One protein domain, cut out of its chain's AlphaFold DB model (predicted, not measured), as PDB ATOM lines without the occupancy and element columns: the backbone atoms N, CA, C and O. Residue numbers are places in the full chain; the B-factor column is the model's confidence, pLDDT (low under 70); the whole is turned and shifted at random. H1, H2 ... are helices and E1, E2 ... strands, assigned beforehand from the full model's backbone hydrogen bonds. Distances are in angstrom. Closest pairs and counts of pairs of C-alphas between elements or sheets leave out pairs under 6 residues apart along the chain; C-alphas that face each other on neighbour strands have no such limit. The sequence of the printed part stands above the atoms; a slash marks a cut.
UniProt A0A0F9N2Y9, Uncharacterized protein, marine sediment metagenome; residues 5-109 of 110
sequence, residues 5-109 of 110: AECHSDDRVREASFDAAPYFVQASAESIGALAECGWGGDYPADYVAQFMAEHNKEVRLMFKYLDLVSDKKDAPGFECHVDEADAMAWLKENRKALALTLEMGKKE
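AT A GLANCE: This is residues 5 to 109 of the 110 residues of an uncharacterized protein of marine sediment metagenome (UniProt A0A0F9N2Y9). A small three-stranded sheet has H3 and H4 over one face and its other face bare, and the domain extends past one end of this sheet into a group of helices, H1, H2, H5 and H6. The helical hairpin of H5 and H6 lies at that end of the long axis, with H4 toward the opposite end. The printed part has 105 residues, with six named helices and three named strands in the order E1 E2 H1 H2 H3 H4 E3 H5 H6. The sheet runs E2 E1 E3, antiparallel throughout, and the class is mostly helix. The whole is compact, with a radius of gyration of the C-alphas of 14.6 A, yet elongated, spanning 45 by 27 by 19 A.

IN THESE COORDINATES: Find C-alpha 5 at (197.693, 243.786, 215.648); from there E1 runs over residues 5 to 9, 14.2 A. Beside it look for E2, residues 15 to 19, 13.9 A, and E3, residues 79 to 83, 13.9 A. H3 holds residues 44 to 53, 14.2 A, and H4, the longest helix, runs 18.7 A over residues 58 to 70, from C-alpha 58 at (184.882, 249.072, 213.618). H1 is residues 21 to 26 and H2 residues 29 to 37. H5, residues 85 to 95, is 15.1 A long, and H6, residues 97 to 107, is 15.7 A long and ends at C-alpha 107, (219.025, 245.512, 216.991).

HOW THE PARTS SIT: Start at E1, the inner strand: N 7 and O 16 are 2.9 A apart across the hairpin with E2, and N 6 and O 82 are 2.9 A apart across to E3, both within hydrogen-bond range. H3 and H4 lie on the same face, two layers with helices on one face of a sheet. H3, at a height of 7.8 A over the sheet, runs across the strands, at 81 degrees to E1 on the local plane; its closest C-alphas to E3 are those of Ala 46 and Cys 81, 5.4 A. H4, at a height of 8.5 A, runs along them, at 20 degrees to E1 on the local plane. H3 touches H1 about perpendicular, 77 degrees, with C-alphas 23 and 49 closest at 6.2 A. H3 touches H2 at a steep tilt of 59 degrees, C-alphas 35 and 45 being closest at 4.9 A. Farther out, H2 only just touches H6, with 3 pairs of C-alphas within 8 A, the closest those of Ala 29 and Leu 99 at 6.7 A. In the hairpin of H5 and H6, the closest C-alphas, 92 and 100, are 5.4 A apart. Every O i to N i+4 pair is within hydrogen-bond range in H2, H4, H5 and H6; H1 has 1 of 2 and H3 has 5 of 6.

THE WHOLE: The farthest C-alphas, Lys 74 and Ala 98, are 46.0 A apart. The printed part has no cut and no long link. Confidence is low, under 70, at residues 108 to 109.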
ATOM      1  N   ALA A   5     197.650 243.046 214.404       98.75
ATOM      2  CA  ALA A   5     197.693 243.786 215.648       98.75
ATOM      3  C   ALA A   5     196.445 243.487 216.474       98.75
ATOM      4  O   ALA A   5     195.411 243.055 215.947       98.75
ATOM      5  N   GLU A   6     196.545 243.737 217.769       98.69
ATOM      6  CA  GLU A   6     195.438 243.640 218.702       98.69
ATOM      7  C   GLU A   6     195.450 244.795 219.694       98.69
ATOM      8  O   GLU A   6     196.491 245.379 219.987       98.69
ATOM      9  N   CYS A   7     194.271 245.135 220.201       98.62
ATOM     10  CA  CYS A   7     194.126 246.042 221.323       98.62
ATOM     11  C   CYS A   7     192.983 245.598 222.233       98.62
ATOM     12  O   CYS A   7     192.024 244.959 221.782       98.62
ATOM     13  N   HIS A   8     193.068 245.953 223.508       98.50
ATOM     14  CA  HIS A   8     192.036 245.647 224.490       98.50
ATOM     15  C   HIS A   8     191.937 246.729 225.556       98.50
ATOM     16  O   HIS A   8     192.927 247.378 225.875       98.50
ATOM     17  N   SER A   9     190.754 246.887 226.154       98.12
ATOM     18  CA  SER A   9     190.640 247.608 227.422       98.12
ATOM     19  C   SER A   9     191.348 246.823 228.533       98.12
ATOM     20  O   SER A   9     191.404 245.590 228.482       98.12
ATOM     21  N   ASP A  10     191.889 247.503 229.544       97.19
ATOM     22  CA  ASP A  10     192.653 246.842 230.624       97.19
ATOM     23  C   ASP A  10     191.807 245.825 231.402       97.19
ATOM     24  O   ASP A  10     192.291 244.792 231.862       97.19
ATOM     25  N   ASP A  11     190.506 246.093 231.505       96.69
ATOM     26  CA  ASP A  11     189.520 245.208 232.124       96.69
ATOM     27  C   ASP A  11     189.055 244.055 231.214       96.69
ATOM     28  O   ASP A  11     188.197 243.266 231.614       96.69
ATOM     29  N   ARG A  12     189.595 243.962 229.989       96.69
ATOM     30  CA  ARG A  12     189.284 242.950 228.964       96.69
ATOM     31  C   ARG A  12     187.808 242.877 228.552       96.69
ATOM     32  O   ARG A  12     187.379 241.906 227.937       96.69
ATOM     33  N   VAL A  13     187.005 243.904 228.838       97.12
ATOM     34  CA  VAL A  13     185.594 243.959 228.405       97.12
ATOM     35  C   VAL A  13     185.478 244.136 226.889       97.12
ATOM     36  O   VAL A  13     184.510 243.674 226.273       97.12
ATOM     37  N   ARG A  14     186.447 244.816 226.270       97.69
ATOM     38  CA  ARG A  14     186.543 244.986 224.819       97.69
ATOM     39  C   ARG A  14     187.914 244.560 224.331       97.69
ATOM     40  O   ARG A  14     188.921 245.004 224.864       97.69
ATOM     41  N   GLU A  15     187.917 243.771 223.267       98.31
ATOM     42  CA  GLU A  15     189.117 243.300 222.581       98.31
ATOM     43  C   GLU A  15     188.877 243.399 221.072       98.31
ATOM     44  O   GLU A  15     187.753 243.192 220.598       98.31
ATOM     45  N   ALA A  16     189.912 243.738 220.311       98.31
ATOM     46  CA  ALA A  16     189.845 243.848 218.863       98.31
ATOM     47  C   ALA A  16     191.151 243.369 218.230       98.31
ATOM     48  O   ALA A  16     192.226 243.818 218.608       98.31
ATOM     49  N   SER A  17     191.047 242.523 217.206       98.44
ATOM     50  CA  SER A  17     192.157 242.200 216.305       98.44
ATOM     51  C   SER A  17     191.960 242.924 214.974       98.44
ATOM     52  O   SER A  17     190.839 243.007 214.458       98.44
ATOM     53  N   PHE A  18     193.032 243.463 214.399       98.56
ATOM     54  CA  PHE A  18     192.967 244.281 213.190       98.56
ATOM     55  C   PHE A  18     194.244 244.197 212.343       98.56
ATOM     56  O   PHE A  18     195.268 243.671 212.772       98.56
ATOM     57  N   ASP A  19     194.155 244.703 211.110       98.62
ATOM     58  CA  ASP A  19     195.301 244.892 210.220       98.62
ATOM     59  C   ASP A  19     195.849 246.316 210.386       98.62
ATOM     60  O   ASP A  19     195.158 247.282 210.060       98.62
ATOM     61  N   ALA A  20     197.072 246.447 210.894       98.62
ATOM     62  CA  ALA A  20     197.761 247.713 211.121       98.62
ATOM     63  C   ALA A  20     198.460 248.272 209.867       98.62
ATOM     64  O   ALA A  20     198.999 249.380 209.916       98.62
ATOM     65  N   ALA A  21     198.434 247.570 208.725       98.50
ATOM     66  CA  ALA A  21     199.044 248.053 207.484       98.50
ATOM     67  C   ALA A  21     198.626 249.491 207.093       98.50
ATOM     68  O   ALA A  21     199.507 250.252 206.683       98.50
ATOM     69  N   PRO A  22     197.358 249.936 207.260       98.56
ATOM     70  CA  PRO A  22     196.971 251.318 206.966       98.56
ATOM     71  C   PRO A  22     197.754 252.369 207.768       98.56
ATOM     72  O   PRO A  22     198.121 253.403 207.212       98.56
ATOM     73  N   TYR A  23     198.074 252.095 209.038       98.62
ATOM     74  CA  TYR A  23     198.916 252.982 209.845       98.62
ATOM     75  C   TYR A  23     200.343 253.053 209.283       98.62
ATOM     76  O   TYR A  23     200.886 254.141 209.104       98.62
ATOM     77  N   PHE A  24     200.933 251.904 208.937       98.50
ATOM     78  CA  PHE A  24     202.311 251.810 208.433       98.50
ATOM     79  C   PHE A  24     202.519 252.509 207.082       98.50
ATOM     80  O   PHE A  24     203.629 252.968 206.790       98.50
ATOM     81  N   VAL A  25     201.461 252.604 206.268       98.19
ATOM     82  CA  VAL A  25     201.472 253.341 204.996       98.19
ATOM     83  C   VAL A  25     201.696 254.839 205.217       98.19
ATOM     84  O   VAL A  25     202.471 255.439 204.475       98.19
ATOM     85  N   GLN A  26     201.044 255.442 206.216       97.81
ATOM     86  CA  GLN A  26     201.118 256.890 206.456       97.81
ATOM     87  C   GLN A  26     202.184 257.296 207.485       97.81
ATOM     88  O   GLN A  26     202.700 258.410 207.419       97.81
ATOM     89  N   ALA A  27     202.529 256.407 208.421       98.19
ATOM     90  CA  ALA A  27     203.396 256.729 209.548       98.19
ATOM     91  C   ALA A  27     204.797 257.173 209.100       98.19
ATOM     92  O   ALA A  27     205.375 256.641 208.146       98.19
ATOM     93  N   SER A  28     205.398 258.122 209.818       98.31
ATOM     94  CA  SER A  28     206.776 258.535 209.550       98.31
ATOM     95  C   SER A  28     207.767 257.417 209.911       98.31
ATOM     96  O   SER A  28     207.432 256.437 210.574       98.31
ATOM     97  N   ALA A  29     209.013 257.534 209.440       98.00
ATOM     98  CA  ALA A  29     210.069 256.606 209.855       98.00
ATOM     99  C   ALA A  29     210.339 256.688 211.367       98.00
ATOM    100  O   ALA A  29     210.608 255.666 211.988       98.00
ATOM    101  N   GLU A  30     210.215 257.884 211.944       97.81
ATOM    102  CA  GLU A  30     210.392 258.143 213.374       97.81
ATOM    103  C   GLU A  30     209.303 257.456 214.204       97.81
ATOM    104  O   GLU A  30     209.625 256.781 215.173       97.81
ATOM    105  N   SER A  31     208.029 257.541 213.795       98.25
ATOM    106  CA  SER A  31     206.928 256.878 214.511       98.25
ATOM    107  C   SER A  31     207.063 255.354 214.501       98.25
ATOM    108  O   SER A  31     206.867 254.713 215.527       98.25
ATOM    109  N   ILE A  32     207.445 254.767 213.360       98.44
ATOM    110  CA  ILE A  32     207.703 253.321 213.274       98.44
ATOM    111  C   ILE A  32     208.955 252.941 214.078       98.44
ATOM    112  O   ILE A  32     208.979 251.881 214.695       98.44
ATOM    113  N   GLY A  33     209.982 253.796 214.092       97.94
ATOM    114  CA  GLY A  33     211.168 253.610 214.926       97.94
ATOM    115  C   GLY A  33     210.820 253.564 216.411       97.94
ATOM    116  O   GLY A  33     211.172 252.596 217.074       97.94
ATOM    117  N   ALA A  34     210.050 254.538 216.899       97.81
ATOM    118  CA  ALA A  34     209.578 254.577 218.281       97.81
ATOM    119  C   ALA A  34     208.718 253.351 218.637       97.81
ATOM    120  O   ALA A  34     208.876 252.776 219.710       97.81
ATOM    121  N   LEU A  35     207.857 252.902 217.714       98.31
ATOM    122  CA  LEU A  35     207.087 251.668 217.883       98.31
ATOM    123  C   LEU A  35     207.992 250.432 217.992       98.31
ATOM    124  O   LEU A  35     207.759 249.565 218.828       98.31
ATOM    125  N   ALA A  36     209.041 250.341 217.175       97.94
ATOM    126  CA  ALA A  36     210.006 249.251 217.269       97.94
ATOM    127  C   ALA A  36     210.836 249.318 218.566       97.94
ATOM    128  O   ALA A  36     211.183 248.279 219.127       97.94
ATOM    129  N   GLU A  37     211.155 250.520 219.050       96.19
ATOM    130  CA  GLU A  37     211.909 250.743 220.289       96.19
ATOM    131  C   GLU A  37     211.139 250.322 221.540       96.19
ATOM    132  O   GLU A  37     211.755 249.760 222.447       96.19
ATOM    133  N   CYS A  38     209.816 250.519 221.574       96.12
ATOM    134  CA  CYS A  38     208.973 250.013 222.659       96.12
ATOM    135  C   CYS A  38     208.619 248.522 222.521       96.12
ATOM    136  O   CYS A  38     207.842 247.997 223.310       96.12
ATOM    137  N   GLY A  39     209.191 247.809 221.544       97.12
ATOM    138  CA  GLY A  39     208.922 246.382 221.355       97.12
ATOM    139  C   GLY A  39     207.558 246.094 220.728       97.12
ATOM    140  O   GLY A  39     207.017 245.015 220.938       97.12
ATOM    141  N   TRP A  40     207.035 247.033 219.934       98.19
ATOM    142  CA  TRP A  40     205.787 246.922 219.167       98.19
ATOM    143  C   TRP A  40     204.500 246.878 219.992       98.19
ATOM    144  O   TRP A  40     203.434 246.632 219.431       98.19
ATOM    145  N   GLY A  41     204.546 247.171 221.289       97.75
ATOM    146  CA  GLY A  41     203.350 247.188 222.125       97.75
ATOM    147  C   GLY A  41     203.576 247.787 223.504       97.75
ATOM    148  O   GLY A  41     204.710 248.037 223.901       97.75
ATOM    149  N   GLY A  42     202.478 248.003 224.231       92.62
ATOM    150  CA  GLY A  42     202.503 248.334 225.663       92.62
ATOM    151  C   GLY A  42     203.039 249.726 226.025       92.62
ATOM    152  O   GLY A  42     203.395 249.951 227.178       92.62
ATOM    153  N   ASP A  43     203.120 250.646 225.062       96.81
ATOM    154  CA  ASP A  43     203.547 252.033 225.281       96.81
ATOM    155  C   ASP A  43     202.872 252.967 224.257       96.81
ATOM    156  O   ASP A  43     202.318 252.513 223.248       96.81
ATOM    157  N   TYR A  44     202.965 254.281 224.469       97.31
ATOM    158  CA  TYR A  44     202.303 255.314 223.669       97.31
ATOM    159  C   TYR A  44     202.479 255.176 222.142       97.31
ATOM    160  O   TYR A  44     201.515 255.434 221.417       97.31
ATOM    161  N   PRO A  45     203.641 254.755 221.590       98.44
ATOM    162  CA  PRO A  45     203.754 254.510 220.153       98.44
ATOM    163  C   PRO A  45     202.763 253.467 219.616       98.44
ATOM    164  O   PRO A  45     202.255 253.629 218.506       98.44
ATOM    165  N   ALA A  46     202.463 252.419 220.390       98.50
ATOM    166  CA  ALA A  46     201.483 251.401 220.018       98.50
ATOM    167  C   ALA A  46     200.046 251.921 220.158       98.50
ATOM    168  O   ALA A  46     199.199 251.633 219.307       98.50
ATOM    169  N   ASP A  47     199.781 252.764 221.156       98.31
ATOM    170  CA  ASP A  47     198.484 253.422 221.330       98.31
ATOM    171  C   ASP A  47     198.107 254.270 220.115       98.31
ATOM    172  O   ASP A  47     196.961 254.231 219.660       98.31
ATOM    173  N   TYR A  48     199.072 254.982 219.525       98.44
ATOM    174  CA  TYR A  48     198.844 255.756 218.302       98.44
ATOM    175  C   TYR A  48     198.414 254.885 217.116       98.44
ATOM    176  O   TYR A  48     197.646 255.350 216.269       98.44
ATOM    177  N   VAL A  49     198.848 253.618 217.062       98.69
ATOM    178  CA  VAL A  49     198.374 252.659 216.055       98.69
ATOM    179  C   VAL A  49     196.883 252.394 216.252       98.69
ATOM    180  O   VAL A  49     196.112 252.534 215.302       98.69
ATOM    181  N   ALA A  50     196.453 252.061 217.472       98.56
ATOM    182  CA  ALA A  50     195.043 251.800 217.769       98.56
ATOM    183  C   ALA A  50     194.174 253.047 217.549       98.56
ATOM    184  O   ALA A  50     193.117 252.956 216.926       98.56
ATOM    185  N   GLN A  51     194.628 254.220 218.001       98.50
ATOM    186  CA  GLN A  51     193.906 255.484 217.836       98.50
ATOM    187  C   GLN A  51     193.670 255.814 216.360       98.50
ATOM    188  O   GLN A  51     192.540 256.099 215.971       98.50
ATOM    189  N   PHE A  52     194.703 255.697 215.519       98.62
ATOM    190  CA  PHE A  52     194.550 255.842 214.071       98.62
ATOM    191  C   PHE A  52     193.582 254.790 213.512       98.62
ATOM    192  O   PHE A  52     192.653 255.097 212.765       98.62
ATOM    193  N   MET A  53     193.750 253.528 213.914       98.62
ATOM    194  CA  MET A  53     192.931 252.428 213.415       98.62
ATOM    195  C   MET A  53     191.471 252.480 213.875       98.62
ATOM    196  O   MET A  53     190.639 251.824 213.250       98.62
ATOM    197  N   ALA A  54     191.099 253.295 214.865       98.38
ATOM    198  CA  ALA A  54     189.701 253.532 215.233       98.38
ATOM    199  C   ALA A  54     188.876 254.155 214.086       98.38
ATOM    200  O   ALA A  54     187.661 253.946 213.993       98.38
ATOM    201  N   GLU A  55     189.514 254.879 213.165       97.94
ATOM    202  CA  GLU A  55     188.847 255.410 211.969       97.94
ATOM    203  C   GLU A  55     188.673 254.343 210.875       97.94
ATOM    204  O   GLU A  55     187.748 254.417 210.063       97.94
ATOM    205  N   HIS A  56     189.503 253.297 210.900       97.56
ATOM    206  CA  HIS A  56     189.604 252.279 209.850       97.56
ATOM    207  C   HIS A  56     189.039 250.905 210.242       97.56
ATOM    208  O   HIS A  56     188.737 250.090 209.371       97.56
ATOM    209  N   ASN A  57     188.858 250.635 211.536       98.38
ATOM    210  CA  ASN A  57     188.377 249.365 212.063       98.38
ATOM    211  C   ASN A  57     187.234 249.584 213.068       98.38
ATOM    212  O   ASN A  57     187.347 250.315 214.053       98.38
ATOM    213  N   LYS A  58     186.099 248.923 212.813       98.31
ATOM    214  CA  LYS A  58     184.882 249.072 213.618       98.31
ATOM    215  C   LYS A  58     185.057 248.586 215.059       98.31
ATOM    216  O   LYS A  58     184.494 249.220 215.946       98.31
ATOM    217  N   GLU A  59     185.782 247.498 215.287       98.25
ATOM    218  CA  GLU A  59     185.927 246.904 216.620       98.25
ATOM    219  C   GLU A  59     186.869 247.738 217.489       98.25
ATOM    220  O   GLU A  59     186.524 248.057 218.625       98.25
ATOM    221  N   VAL A  60     187.969 248.237 216.912       98.62
ATOM    222  CA  VAL A  60     188.853 249.215 217.573       98.62
ATOM    223  C   VAL A  60     188.059 250.464 217.977       98.62
ATOM    224  O   VAL A  60     188.111 250.911 219.120       98.62
ATOM    225  N   ARG A  61     187.210 250.982 217.081       98.69
ATOM    226  CA  ARG A  61     186.314 252.106 217.405       98.69
ATOM    227  C   ARG A  61     185.336 251.794 218.538       98.69
ATOM    228  O   ARG A  61     185.002 252.683 219.318       98.69
ATOM    229  N   LEU A  62     184.801 250.575 218.596       98.19
ATOM    230  CA  LEU A  62     183.880 250.167 219.660       98.19
ATOM    231  C   LEU A  62     184.588 250.042 221.013       98.19
ATOM    232  O   LEU A  62     183.959 250.342 222.026       98.19
ATOM    233  N   MET A  63     185.867 249.663 221.030       98.25
ATOM    234  CA  MET A  63     186.699 249.706 222.232       98.25
ATOM    235  C   MET A  63     186.845 251.143 222.740       98.25
ATOM    236  O   MET A  63     186.483 251.406 223.881       98.25
ATOM    237  N   PHE A  64     187.253 252.097 221.898       98.38
ATOM    238  CA  PHE A  64     187.369 253.498 222.332       98.38
ATOM    239  C   PHE A  64     186.036 254.081 222.815       98.38
ATOM    240  O   PHE A  64     185.986 254.707 223.866       98.38
ATOM    241  N   LYS A  65     184.922 253.766 222.139       98.25
ATOM    242  CA  LYS A  65     183.585 254.143 222.630       98.25
ATOM    243  C   LYS A  65     183.262 253.562 224.005       98.25
ATOM    244  O   LYS A  65     182.540 254.192 224.768       98.25
ATOM    245  N   TYR A  66     183.715 252.346 224.303       97.81
ATOM    246  CA  TYR A  66     183.548 251.764 225.630       97.81
ATOM    247  C   TYR A  66     184.350 252.543 226.673       97.81
ATOM    248  O   TYR A  66     183.766 252.913 227.686       97.81
ATOM    249  N   LEU A  67     185.624 252.837 226.395       97.62
ATOM    250  CA  LEU A  67     186.493 253.621 227.279       97.62
ATOM    251  C   LEU A  67     185.887 254.999 227.578       97.62
ATOM    252  O   LEU A  67     185.783 255.379 228.742       97.62
ATOM    253  N   ASP A  68     185.375 255.691 226.556       97.62
ATOM    254  CA  ASP A  68     184.687 256.978 226.718       97.62
ATOM    255  C   ASP A  68     183.483 256.870 227.668       97.62
ATOM    256  O   ASP A  68     183.299 257.713 228.547       97.62
ATOM    257  N   LEU A  69     182.675 255.810 227.526       97.25
ATOM    258  CA  LEU A  69     181.476 255.571 228.340       97.25
ATOM    259  C   LEU A  69     181.771 255.257 229.810       97.25
ATOM    260  O   LEU A  69     180.855 255.325 230.627       97.25
ATOM    261  N   VAL A  70     182.993 254.841 230.137       96.38
ATOM    262  CA  VAL A  70     183.388 254.468 231.503       96.38
ATOM    263  C   VAL A  70     184.452 255.394 232.094       96.38
ATOM    264  O   VAL A  70     184.915 255.137 233.203       96.38
ATOM    265  N   SER A  71     184.813 256.458 231.375       94.62
ATOM    266  CA  SER A  71     185.900 257.390 231.704       94.62
ATOM    267  C   SER A  71     185.695 258.184 233.000       94.62
ATOM    268  O   SER A  71     186.656 258.663 233.593       94.62
ATOM    269  N   ASP A  72     184.452 258.311 233.467       95.12
ATOM    270  CA  ASP A  72     184.063 259.007 234.696       95.12
ATOM    271  C   ASP A  72     184.117 258.116 235.949       95.12
ATOM    272  O   ASP A  72     183.951 258.595 237.077       95.12
ATOM    273  N   LYS A  73     184.364 256.814 235.782       92.44
ATOM    274  CA  LYS A  73     184.516 255.887 236.905       92.44
ATOM    275  C   LYS A  73     185.863 256.097 237.591       92.44
ATOM    276  O   LYS A  73     186.882 256.321 236.951       92.44
ATOM    277  N   LYS A  74     185.875 255.939 238.919       89.62
ATOM    278  CA  LYS A  74     187.089 256.054 239.746       89.62
ATOM    279  C   LYS A  74     188.232 255.144 239.264       89.62
ATOM    280  O   LYS A  74     189.384 255.551 239.331       89.62
ATOM    281  N   ASP A  75     187.886 253.956 238.780       91.31
ATOM    282  CA  ASP A  75     188.815 252.937 238.285       91.31
ATOM    283  C   ASP A  75     188.581 252.705 236.780       91.31
ATOM    284  O   ASP A  75     188.424 251.570 236.328       91.31
ATOM    285  N   ALA A  76     188.435 253.795 236.015       94.12
ATOM    286  CA  ALA A  76     188.261 253.725 234.568       94.12
ATOM    287  C   ALA A  76     189.456 252.987 233.927       94.12
ATOM    288  O   ALA A  76     190.600 253.379 234.173       94.12
ATOM    289  N   PRO A  77     189.216 251.927 233.133       96.25
ATOM    290  CA  PRO A  77     190.286 251.201 232.464       96.25
ATOM    291  C   PRO A  77     190.953 252.084 231.406       96.25
ATOM    292  O   PRO A  77     190.285 252.871 230.728       96.25
ATOM    293  N   GLY A  78     192.260 251.908 231.239       96.75
ATOM    294  CA  GLY A  78     192.956 252.296 230.026       96.75
ATOM    295  C   GLY A  78     192.771 251.240 228.939       96.75
ATOM    296  O   GLY A  78     191.789 250.483 228.910       96.75
ATOM    297  N   PHE A  79     193.725 251.209 228.022       98.19
ATOM    298  CA  PHE A  79     193.810 250.182 227.002       98.19
ATOM    299  C   PHE A  79     195.267 249.916 226.663       98.19
ATOM    300  O   PHE A  79     196.128 250.766 226.880       98.19
ATOM    301  N   GLU A  80     195.505 248.768 226.048       98.06
ATOM    302  CA  GLU A  80     196.801 248.407 225.495       98.06
ATOM    303  C   GLU A  80     196.643 248.019 224.027       98.06
ATOM    304  O   GLU A  80     195.597 247.525 223.591       98.06
ATOM    305  N   CYS A  81     197.700 248.255 223.255       98.56
ATOM    306  CA  CYS A  81     197.816 247.870 221.857       98.56
ATOM    307  C   CYS A  81     199.142 247.136 221.634       98.56
ATOM    308  O   CYS A  81     200.170 247.497 222.213       98.56
ATOM    309  N   HIS A  82     199.118 246.126 220.770       98.75
ATOM    310  CA  HIS A  82     200.289 245.365 220.363       98.75
ATOM    311  C   HIS A  82     200.239 245.052 218.865       98.75
ATOM    312  O   HIS A  82     199.225 244.595 218.335       98.75
ATOM    313  N   VAL A  83     201.356 245.272 218.178       98.75
ATOM    314  CA  VAL A  83     201.569 244.958 216.763       98.75
ATOM    315  C   VAL A  83     202.503 243.758 216.659       98.75
ATOM    316  O   VAL A  83     203.527 243.695 217.329       98.75
ATOM    317  N   ASP A  84     202.174 242.798 215.801       98.69
ATOM    318  CA  ASP A  84     203.039 241.647 215.556       98.69
ATOM    319  C   ASP A  84     204.353 242.089 214.889       98.69
ATOM    320  O   ASP A  84     204.363 242.587 213.758       98.69
ATOM    321  N   GLU A  85     205.474 241.905 215.595       98.06
ATOM    322  CA  GLU A  85     206.804 242.284 215.108       98.06
ATOM    323  C   GLU A  85     207.145 241.605 213.776       98.06
ATOM    324  O   GLU A  85     207.731 242.234 212.888       98.06
ATOM    325  N   ALA A  86     206.839 240.314 213.636       97.94
ATOM    326  CA  ALA A  86     207.261 239.540 212.477       97.94
ATOM    327  C   ALA A  86     206.542 240.028 211.215       97.94
ATOM    328  O   ALA A  86     207.196 240.280 210.196       97.94
ATOM    329  N   ASP A  87     205.228 240.234 211.302       98.50
ATOM    330  CA  ASP A  87     204.422 240.782 210.217       98.50
ATOM    331  C   ASP A  87     204.818 242.243 209.917       98.50
ATOM    332  O   ASP A  87     204.960 242.615 208.747       98.50
ATOM    333  N   ALA A  88     205.076 243.065 210.945       98.38
ATOM    334  CA  ALA A  88     205.529 244.446 210.774       98.38
ATOM    335  C   ALA A  88     206.872 244.519 210.034       98.38
ATOM    336  O   ALA A  88     207.018 245.247 209.046       98.38
ATOM    337  N   MET A  89     207.855 243.721 210.455       98.19
ATOM    338  CA  MET A  89     209.169 243.668 209.817       98.19
ATOM    339  C   MET A  89     209.101 243.089 208.402       98.19
ATOM    340  O   MET A  89     209.794 243.590 207.513       98.19
ATOM    341  N   ALA A  90     208.271 242.070 208.158       98.19
ATOM    342  CA  ALA A  90     208.050 241.534 206.816       98.19
ATOM    343  C   ALA A  90     207.472 242.608 205.881       98.19
ATOM    344  O   ALA A  90     208.016 242.849 204.799       98.19
ATOM    345  N   TRP A  91     206.453 243.339 206.338       98.44
ATOM    346  CA  TRP A  91     205.861 244.430 205.569       98.44
ATOM    347  C   TRP A  91     206.876 245.544 205.279       98.44
ATOM    348  O   TRP A  91     206.954 246.031 204.146       98.44
ATOM    349  N   LEU A  92     207.699 245.928 206.263       98.31
ATOM    350  CA  LEU A  92     208.743 246.943 206.093       98.31
ATOM    351  C   LEU A  92     209.809 246.511 205.079       98.31
ATOM    352  O   LEU A  92     210.241 247.328 204.265       98.31
ATOM    353  N   LYS A  93     210.210 245.236 205.071       97.88
ATOM    354  CA  LYS A  93     211.166 244.697 204.086       97.88
ATOM    355  C   LYS A  93     210.636 244.759 202.656       97.88
ATOM    356  O   LYS A  93     211.417 244.915 201.719       97.88
ATOM    357  N   GLU A  94     209.327 244.669 202.470       97.81
ATOM    358  CA  GLU A  94     208.713 244.774 201.147       97.81
ATOM    359  C   GLU A  94     208.502 246.233 200.723       97.81
ATOM    360  O   GLU A  94     208.870 246.609 199.607       97.81
ATOM    361  N   ASN A  95     207.970 247.065 201.622       97.88
ATOM    362  CA  ASN A  95     207.410 248.377 201.280       97.88
ATOM    363  C   ASN A  95     208.308 249.560 201.680       97.88
ATOM    364  O   ASN A  95     208.234 250.628 201.076       97.88
ATOM    365  N   ARG A  96     209.176 249.394 202.687       97.38
ATOM    366  CA  ARG A  96     210.033 250.453 203.260       97.38
ATOM    367  C   ARG A  96     211.439 249.941 203.589       97.38
ATOM    368  O   ARG A  96     211.953 250.136 204.688       97.38
ATOM    369  N   LYS A  97     212.083 249.319 202.598       97.56
ATOM    370  CA  LYS A  97     213.382 248.621 202.704       97.56
ATOM    371  C   LYS A  97     214.458 249.366 203.494       97.56
ATOM    372  O   LYS A  97     215.115 248.763 204.331       97.56
ATOM    373  N   ALA A  98     214.632 250.665 203.241       96.94
ATOM    374  CA  ALA A  98     215.646 251.466 203.927       96.94
ATOM    375  C   ALA A  98     215.412 251.520 205.447       96.94
ATOM    376  O   ALA A  98     216.351 251.351 206.215       96.94
ATOM    377  N   LEU A  99     214.157 251.684 205.875       97.25
ATOM    378  CA  LEU A  99     213.800 251.691 207.292       97.25
ATOM    379  C   LEU A  99     213.986 250.308 207.923       97.25
ATOM    380  O   LEU A  99     214.541 250.212 209.012       97.25
ATOM    381  N   ALA A 100     213.583 249.240 207.225       97.44
ATOM    382  CA  ALA A 100     213.791 247.871 207.700       97.44
ATOM    383  C   ALA A 100     215.274 247.590 207.999       97.44
ATOM    384  O   ALA A 100     215.593 247.067 209.064       97.44
ATOM    385  N   LEU A 101     216.175 247.998 207.096       96.69
ATOM    386  CA  LEU A 101     217.621 247.847 207.279       96.69
ATOM    387  C   LEU A 101     218.133 248.623 208.499       96.69
ATOM    388  O   LEU A 101     218.891 248.067 209.290       96.69
ATOM    389  N   THR A 102     217.696 249.874 208.683       96.06
ATOM    390  CA  THR A 102     218.071 250.685 209.853       96.06
ATOM    391  C   THR A 102     217.677 250.003 211.164       96.06
ATOM    392  O   THR A 102     218.497 249.904 212.076       96.06
ATOM    393  N   LEU A 103     216.447 249.485 211.253       94.88
ATOM    394  CA  LEU A 103     215.955 248.817 212.461       94.88
ATOM    395  C   LEU A 103     216.696 247.499 212.744       94.88
ATOM    396  O   LEU A 103     217.007 247.199 213.895       94.88
ATOM    397  N   GLU A 104     217.030 246.722 211.709       93.62
ATOM    398  CA  GLU A 104     217.813 245.486 211.864       93.62
ATOM    399  C   GLU A 104     219.258 245.747 212.305       93.62
ATOM    400  O   GLU A 104     219.818 244.951 213.059       93.62
ATOM    401  N   MET A 105     219.874 246.839 211.843       89.00
ATOM    402  CA  MET A 105     221.220 247.226 212.272       89.00
ATOM    403  C   MET A 105     221.231 247.650 213.745       89.00
ATOM    404  O   MET A 105     222.045 247.133 214.503       89.00
ATOM    405  N   GLY A 106     220.271 248.479 214.171       78.94
ATOM    406  CA  GLY A 106     220.167 248.929 215.564       78.94
ATOM    407  C   GLY A 106     219.866 247.811 216.574       78.94
ATOM    408  O   GLY A 106     220.249 247.917 217.737       78.94
ATOM    409  N   LYS A 107     219.232 246.707 216.148       70.06
ATOM    410  CA  LYS A 107     219.025 245.512 216.991       70.06
ATOM    411  C   LYS A 107     220.291 244.679 217.216       70.06
ATOM    412  O   LYS A 107     220.339 243.942 218.189       70.06
ATOM    413  N   LYS A 108     221.293 244.755 216.333       63.16
ATOM    414  CA  LYS A 108     222.534 243.960 216.449       63.16
ATOM    415  C   LYS A 108     223.563 244.565 217.405       63.16
ATOM    416  O   LYS A 108     224.535 243.895 217.736       63.16
ATOM    417  N   GLU A 109     223.376 245.822 217.794       56.88
ATOM    418  CA  GLU A 109     224.306 246.574 218.642       56.88
ATOM    419  C   GLU A 109     223.882 246.619 220.124       56.88
ATOM    420  O   GLU A 109     224.619 247.163 220.946       56.88
TER     421      GLU A 109